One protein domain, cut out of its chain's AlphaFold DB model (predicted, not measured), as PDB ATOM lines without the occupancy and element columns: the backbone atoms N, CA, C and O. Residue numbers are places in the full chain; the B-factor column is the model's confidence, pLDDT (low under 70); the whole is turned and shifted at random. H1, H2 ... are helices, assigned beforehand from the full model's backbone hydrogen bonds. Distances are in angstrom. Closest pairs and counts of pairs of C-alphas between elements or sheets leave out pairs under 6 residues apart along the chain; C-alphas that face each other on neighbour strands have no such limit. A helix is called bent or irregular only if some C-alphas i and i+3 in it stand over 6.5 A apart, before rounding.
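Overview. This is residues 242 to 299 of the 299 residues of an uncharacterized protein of Candidatus Dependentiae bacterium ADurb.Bin246 (UniProt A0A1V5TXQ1). One long, kinked helix, H1, makes one long side of an elongated, loose loop of chain; the short helix H2 sits past its far end, and from H2 a tail with no named element, residues 280 to 299, folds back along the length of H1 towards where H1 begins. The printed part has 58 residues with two named helices, H1 then H2, and no named strand; the class is all helix, with 29 residues in the helices. The whole is loose, with a radius of gyration of the C-alphas of 13.7 A, and the C-alphas span 39 by 20 by 17 A.

Along the chain. Find C-alpha 242 at (81.067, 113.238, 136.910); from there H1, residues 242 to 261, runs 28.4 A to C-alpha 261 at (99.517, 91.647, 137.512). Look near residue 249 for a kink of 43 degrees; H1 is irregular there, with C-alphas 247 and 250 7.4 A apart. Then go to C-alpha 271, where H2, residues 271 to 279, begins; it runs 12.2 A to C-alpha 279 at (84.448, 86.244, 135.494).

Arrangement. Start from H1 and go on to H2: the two are apart, with no C-alpha of the one within 8 A of the other. Residues 262 to 270 make the short link between them. In the backbone of H2 you will find every O i to N i+4 pair within hydrogen-bond range; in H1, 14 of 16 are.

Size, cuts and confidence. The two C-alphas farthest apart are those of Arg 243 and Gly 268, at 39.2 A. Compare the first and last printed C-alphas, of Phe 242 and Arg 299: they are 12.0 A apart. Residue 299 is the chain's last, and the printed part has no cut. Look along residues 280 to 299 and you will find C-alphas 4 to 21 A from the mean of the C-alphas. The mean pLDDT of the printed part is 90.9; it is under 70 at residues 286 to 287.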
ATOM      1  N   PHE A 242      80.369 113.447 138.171       95.00
ATOM      2  CA  PHE A 242      81.067 113.238 136.910       95.00
ATOM      3  C   PHE A 242      82.532 113.704 136.948       95.00
ATOM      4  O   PHE A 242      83.428 112.965 136.526       95.00
ATOM      5  N   ARG A 243      82.808 114.885 137.522       94.94
ATOM      6  CA  ARG A 243      84.177 115.379 137.763       94.94
ATOM      7  C   ARG A 243      84.943 114.478 138.730       94.94
ATOM      8  O   ARG A 243      86.127 114.219 138.516       94.94
ATOM      9  N   HIS A 244      84.285 113.977 139.779       94.31
ATOM     10  CA  HIS A 244      84.909 113.043 140.716       94.31
ATOM     11  C   HIS A 244      85.364 111.766 140.002       94.31
ATOM     12  O   HIS A 244      86.529 111.388 140.133       94.31
ATOM     13  N   PHE A 245      84.492 111.166 139.183       94.31
ATOM     14  CA  PHE A 245      84.838 110.016 138.347       94.31
ATOM     15  C   PHE A 245      86.044 110.309 137.446       94.31
ATOM     16  O   PHE A 245      86.986 109.520 137.407       94.31
ATOM     17  N   GLN A 246      86.053 111.455 136.754       94.50
ATOM     18  CA  GLN A 246      87.171 111.844 135.886       94.50
ATOM     19  C   GLN A 246      88.503 111.920 136.642       94.50
ATOM     20  O   GLN A 246      89.524 111.465 136.135       94.50
ATOM     21  N   LYS A 247      88.495 112.449 137.868       94.12
ATOM     22  CA  LYS A 247      89.704 112.625 138.678       94.12
ATOM     23  C   LYS A 247      90.259 111.310 139.235       94.12
ATOM     24  O   LYS A 247      91.471 111.165 139.373       94.12
ATOM     25  N   THR A 248      89.398 110.362 139.605       93.06
ATOM     26  CA  THR A 248      89.819 109.117 140.274       93.06
ATOM     27  C   THR A 248      90.065 107.956 139.314       93.06
ATOM     28  O   THR A 248      90.828 107.048 139.654       93.06
ATOM     29  N   TYR A 249      89.493 107.999 138.105       93.12
ATOM     30  CA  TYR A 249      89.484 106.883 137.154       93.12
ATOM     31  C   TYR A 249      90.865 106.274 136.881       93.12
ATOM     32  O   TYR A 249      91.018 105.056 136.978       93.12
ATOM     33  N   THR A 250      91.873 107.091 136.553       92.00
ATOM     34  CA  THR A 250      93.215 106.595 136.196       92.00
ATOM     35  C   THR A 250      93.881 105.888 137.373       92.00
ATOM     36  O   THR A 250      94.332 104.754 137.233       92.00
ATOM     37  N   ASN A 251      93.840 106.499 138.560       92.75
ATOM     38  CA  ASN A 251      94.404 105.911 139.776       92.75
ATOM     39  C   ASN A 251      93.707 104.593 140.141       92.75
ATOM     40  O   ASN A 251      94.348 103.630 140.564       92.75
ATOM     41  N   ASP A 252      92.386 104.527 139.989       92.44
ATOM     42  CA  ASP A 252      91.630 103.311 140.278       92.44
ATOM     43  C   ASP A 252      91.893 102.212 139.241       92.44
ATOM     44  O   ASP A 252      92.016 101.039 139.606       92.44
ATOM     45  N   LEU A 253      92.069 102.577 137.969       92.75
ATOM     46  CA  LEU A 253      92.495 101.659 136.915       92.75
ATOM     47  C   LEU A 253      93.885 101.083 137.197       92.75
ATOM     48  O   LEU A 253      94.049  99.863 137.153       92.75
ATOM     49  N   GLU A 254      94.862 101.913 137.556       94.00
ATOM     50  CA  GLU A 254      96.225 101.474 137.876       94.00
ATOM     51  C   GLU A 254      96.269 100.519 139.075       94.00
ATOM     52  O   GLU A 254      96.940  99.482 139.026       94.00
ATOM     53  N   LYS A 255      95.491 100.799 140.132       95.00
ATOM     54  CA  LYS A 255      95.343  99.880 141.274       95.00
ATOM     55  C   LYS A 255      94.833  98.513 140.822       95.00
ATOM     56  O   LYS A 255      95.380  97.488 141.228       95.00
ATOM     57  N   ILE A 256      93.798  98.480 139.979       94.00
ATOM     58  CA  ILE A 256      93.233  97.225 139.468       94.00
ATOM     59  C   ILE A 256      94.240  96.491 138.577       94.00
ATOM     60  O   ILE A 256      94.423  95.288 138.756       94.00
ATOM     61  N   ILE A 257      94.942  97.193 137.682       94.81
ATOM     62  CA  ILE A 257      95.994  96.606 136.837       94.81
ATOM     63  C   ILE A 257      97.084  95.965 137.704       94.81
ATOM     64  O   ILE A 257      97.435  94.806 137.488       94.81
ATOM     65  N   SER A 258      97.572  96.672 138.725       95.94
ATOM     66  CA  SER A 258      98.596  96.170 139.652       95.94
ATOM     67  C   SER A 258      98.135  94.914 140.402       95.94
ATOM     68  O   SER A 258      98.880  93.936 140.512       95.94
ATOM     69  N   LEU A 259      96.877  94.891 140.861       94.56
ATOM     70  CA  LEU A 259      96.276  93.709 141.489       94.56
ATOM     71  C   LEU A 259      96.171  92.528 140.518       94.56
ATOM     72  O   LEU A 259      96.443  91.391 140.908       94.56
ATOM     73  N   CYS A 260      95.792  92.777 139.262       93.56
ATOM     74  CA  CYS A 260      95.729  91.751 138.226       93.56
ATOM     75  C   CYS A 260      97.119  91.189 137.902       93.56
ATOM     76  O   CYS A 260      97.267  89.970 137.833       93.56
ATOM     77  N   TYR A 261      98.135  92.048 137.780       94.12
ATOM     78  CA  TYR A 261      99.517  91.647 137.512       94.12
ATOM     79  C   TYR A 261     100.080  90.733 138.609       94.12
ATOM     80  O   TYR A 261     100.743  89.737 138.329       94.12
ATOM     81  N   LYS A 262      99.751  91.021 139.875       94.69
ATOM     82  CA  LYS A 262     100.184  90.240 141.047       94.69
ATOM     83  C   LYS A 262      99.275  89.040 141.361       94.69
ATOM     84  O   LYS A 262      99.441  88.388 142.392       94.69
ATOM     85  N   CYS A 263      98.277  88.738 140.525       95.00
ATOM     86  CA  CYS A 263      97.260  87.743 140.853       95.00
ATOM     87  C   CYS A 263      97.754  86.300 140.647       95.00
ATOM     88  O   CYS A 263      97.789  85.772 139.535       95.00
ATOM     89  N   ASN A 264      98.018  85.592 141.748       94.75
ATOM     90  CA  ASN A 264      98.446  84.187 141.705       94.75
ATOM     91  C   ASN A 264      97.398  83.226 141.111       94.75
ATOM     92  O   ASN A 264      97.762  82.167 140.608       94.75
ATOM     93  N   LYS A 265      96.102  83.580 141.113       93.56
ATOM     94  CA  LYS A 265      95.027  82.709 140.592       93.56
ATOM     95  C   LYS A 265      95.112  82.486 139.076       93.56
ATOM     96  O   LYS A 265      94.580  81.493 138.585       93.56
ATOM     97  N   VAL A 266      95.758  83.393 138.343       93.75
ATOM     98  CA  VAL A 266      95.858  83.355 136.871       93.75
ATOM     99  C   VAL A 266      97.256  82.984 136.367       93.75
ATOM    100  O   VAL A 266      97.419  82.691 135.184       93.75
ATOM    101  N   ARG A 267      98.263  82.945 137.250       93.56
ATOM    102  CA  ARG A 267      99.661  82.670 136.892       93.56
ATOM    103  C   ARG A 267      99.810  81.277 136.266       93.56
ATOM    104  O   ARG A 267      99.357  80.285 136.836       93.56
ATOM    105  N   GLY A 268     100.429  81.211 135.084       92.00
ATOM    106  CA  GLY A 268     100.669  79.960 134.349       92.00
ATOM    107  C   GLY A 268      99.404  79.247 133.847       92.00
ATOM    108  O   GLY A 268      99.462  78.069 133.504       92.00
ATOM    109  N   LYS A 269      98.240  79.912 133.840       94.44
ATOM    110  CA  LYS A 269      96.981  79.342 133.333       94.44
ATOM    111  C   LYS A 269      96.771  79.719 131.863       94.44
ATOM    112  O   LYS A 269      97.179  80.788 131.425       94.44
ATOM    113  N   SER A 270      96.083  78.856 131.113       95.75
ATOM    114  CA  SER A 270      95.635  79.166 129.749       95.75
ATOM    115  C   SER A 270      94.623  80.316 129.742       95.75
ATOM    116  O   SER A 270      93.895  80.513 130.719       95.75
ATOM    117  N   VAL A 271      94.500  81.022 128.614       93.38
ATOM    118  CA  VAL A 271      93.549  82.137 128.445       93.38
ATOM    119  C   VAL A 271      92.119  81.729 128.822       93.38
ATOM    120  O   VAL A 271      91.468  82.434 129.586       93.38
ATOM    121  N   SER A 272      91.658  80.548 128.395       94.19
ATOM    122  CA  SER A 272      90.323  80.030 128.738       94.19
ATOM    123  C   SER A 272      90.100  79.900 130.251       94.19
ATOM    124  O   SER A 272      89.066  80.329 130.776       94.19
ATOM    125  N   LYS A 273      91.097  79.376 130.979       94.06
ATOM    126  CA  LYS A 273      91.064  79.269 132.443       94.06
ATOM    127  C   LYS A 273      91.096  80.652 133.090       94.06
ATOM    128  O   LYS A 273      90.284  80.901 133.979       94.06
ATOM    129  N   ILE A 274      91.940  81.570 132.611       93.69
ATOM    130  CA  ILE A 274      91.995  82.960 133.095       93.69
ATOM    131  C   ILE A 274      90.622  83.629 132.969       93.69
ATOM    132  O   ILE A 274      90.103  84.148 133.956       93.69
ATOM    133  N   THR A 275      89.988  83.561 131.794       92.19
ATOM    134  CA  THR A 275      88.661  84.147 131.567       92.19
ATOM    135  C   THR A 275      87.621  83.571 132.528       92.19
ATOM    136  O   THR A 275      86.836  84.324 133.104       92.19
ATOM    137  N   SER A 276      87.623  82.252 132.752       93.12
ATOM    138  CA  SER A 276      86.681  81.602 133.676       93.12
ATOM    139  C   SER A 276      86.858  82.050 135.134       93.12
ATOM    140  O   SER A 276      85.871  82.338 135.813       93.12
ATOM    141  N   ILE A 277      88.106  82.189 135.596       92.94
ATOM    142  CA  ILE A 277      88.446  82.621 136.959       92.94
ATOM    143  C   ILE A 277      88.075  84.095 137.149       92.94
ATOM    144  O   ILE A 277      87.413  84.460 138.123       92.94
ATOM    145  N   CYS A 278      88.454  84.948 136.196       92.12
ATOM    146  CA  CYS A 278      88.247  86.389 136.282       92.12
ATOM    147  C   CYS A 278      86.774  86.803 136.163       92.12
ATOM    148  O   CYS A 278      86.406  87.848 136.699       92.12
ATOM    149  N   LYS A 279      85.903  85.986 135.547       89.56
ATOM    150  CA  LYS A 279      84.448  86.244 135.494       89.56
ATOM    151  C   LYS A 279      83.825  86.443 136.881       89.56
ATOM    152  O   LYS A 279      82.934  87.274 137.028       89.56
ATOM    153  N   LYS A 280      84.307  85.715 137.897       86.44
ATOM    154  CA  LYS A 280      83.824  85.800 139.288       86.44
ATOM    155  C   LYS A 280      84.640  86.770 140.156       86.44
ATOM    156  O   LYS A 280      84.425  86.843 141.363       86.44
ATOM    157  N   CYS A 281      85.599  87.500 139.580       89.62
ATOM    158  CA  CYS A 281      86.453  88.411 140.336       89.62
ATOM    159  C   CYS A 281      85.672  89.643 140.819       89.62
ATOM    160  O   CYS A 281      84.986  90.318 140.047       89.62
ATOM    161  N   THR A 282      85.823  89.967 142.102       87.62
ATOM    162  CA  THR A 282      85.252  91.171 142.721       87.62
ATOM    163  C   THR A 282      86.166  92.391 142.588       87.62
ATOM    164  O   THR A 282      85.697  93.520 142.694       87.62
ATOM    165  N   LYS A 283      87.461  92.189 142.311       86.25
ATOM    166  CA  LYS A 283      88.452  93.248 142.064       86.25
ATOM    167  C   LYS A 283      88.419  93.653 140.591       86.25
ATOM    168  O   LYS A 283      89.240  93.215 139.791       86.25
ATOM    169  N   LYS A 284      87.422  94.454 140.229       80.19
ATOM    170  CA  LYS A 284      87.238  95.028 138.892       80.19
ATOM    171  C   LYS A 284      86.955  96.517 139.023       80.19
ATOM    172  O   LYS A 284      86.378  96.932 140.026       80.19
ATOM    173  N   ILE A 285      87.301  97.296 137.999       78.75
ATOM    174  CA  ILE A 285      86.738  98.642 137.861       78.75
ATOM    175  C   ILE A 285      85.226  98.488 137.893       78.75
ATOM    176  O   ILE A 285      84.670  97.659 137.155       78.75
ATOM    177  N   LYS A 286      84.566  99.251 138.765       69.81
ATOM    178  CA  LYS A 286      83.116  99.330 138.733       69.81
ATOM    179  C   LYS A 286      82.733  99.845 137.353       69.81
ATOM    180  O   LYS A 286      83.002 100.984 136.988       69.81
ATOM    181  N   LYS A 287      82.162  98.957 136.541       62.66
ATOM    182  CA  LYS A 287      81.515  99.341 135.290       62.66
ATOM    183  C   LYS A 287      80.193  99.985 135.685       62.66
ATOM    184  O   LYS A 287      79.155  99.349 135.518       62.66
ATOM    185  N   ASP A 288      80.247 101.172 136.274       71.62
ATOM    186  CA  ASP A 288      79.071 101.955 136.640       71.62
ATOM    187  C   ASP A 288      78.389 102.497 135.370       71.62
ATOM    188  O   ASP A 288      78.623 102.013 134.254       71.62
ATOM    189  N   LYS A 289      77.480 103.460 135.529       87.31
ATOM    190  CA  LYS A 289      76.771 104.130 134.430       87.31
ATOM    191  C   LYS A 289      77.742 104.798 133.443       87.31
ATOM    192  O   LYS A 289      77.491 104.763 132.240       87.31
ATOM    193  N   ILE A 290      78.857 105.342 133.937       93.88
ATOM    194  CA  ILE A 290      79.834 106.144 133.185       93.88
ATOM    195  C   ILE A 290      80.847 105.248 132.458       93.88
ATOM    196  O   ILE A 290      81.406 104.314 133.036       93.88
ATOM    197  N   LYS A 291      81.088 105.502 131.169       93.69
ATOM    198  CA  LYS A 291      82.127 104.802 130.400       93.69
ATOM    199  C   LYS A 291      83.508 105.383 130.728       93.69
ATOM    200  O   LYS A 291      83.638 106.563 131.006       93.69
ATOM    201  N   GLY A 292      84.550 104.558 130.629       92.88
ATOM    202  CA  GLY A 292      85.925 104.961 130.951       92.88
ATOM    203  C   GLY A 292      86.466 106.120 130.108       92.88
ATOM    204  O   GLY A 292      86.000 106.335 128.978       92.88
ATOM    205  N   LEU A 293      87.457 106.827 130.660       94.62
ATOM    206  CA  LEU A 293      88.071 108.001 130.039       94.62
ATOM    207  C   LEU A 293      88.710 107.676 128.679       94.62
ATOM    208  O   LEU A 293      89.280 106.591 128.515       94.62
ATOM    209  N   PRO A 294      88.624 108.592 127.697       94.69
ATOM    210  CA  PRO A 294      89.355 108.456 126.446       94.69
ATOM    211  C   PRO A 294      90.869 108.630 126.677       94.69
ATOM    212  O   PRO A 294      91.279 109.217 127.683       94.69
ATOM    213  N   PRO A 295      91.721 108.177 125.740       92.69
ATOM    214  CA  PRO A 295      93.156 108.450 125.791       92.69
ATOM    215  C   PRO A 295      93.452 109.951 125.882       92.69
ATOM    216  O   PRO A 295      92.707 110.767 125.329       92.69
ATOM    217  N   ASN A 296      94.568 110.309 126.522       90.06
ATOM    218  CA  ASN A 296      95.028 111.695 126.680       90.06
ATOM    219  C   ASN A 296      93.974 112.608 127.339       90.06
ATOM    220  O   ASN A 296      93.755 113.735 126.893       90.06
ATOM    221  N   PHE A 297      93.271 112.102 128.356       93.06
ATOM    222  CA  PHE A 297      92.352 112.889 129.175       93.06
ATOM    223  C   PHE A 297      93.056 113.336 130.461       93.06
ATOM    224  O   PHE A 297      93.298 112.522 131.350       93.06
ATOM    225  N   ILE A 298      93.398 114.621 130.538       86.19
ATOM    226  CA  ILE A 298      94.086 115.251 131.669       86.19
ATOM    227  C   ILE A 298      93.260 116.473 132.079       86.19
ATOM    228  O   ILE A 298      93.105 117.399 131.279       86.19
ATOM    229  N   ARG A 299      92.700 116.440 133.290       77.19
ATOM    230  CA  ARG A 299      91.852 117.488 133.864       77.19
ATOM    231  C   ARG A 299      92.178 117.694 135.336       77.19
ATOM    232  O   ARG A 299      92.435 116.675 136.015       77.19
TER     233      ARG A 299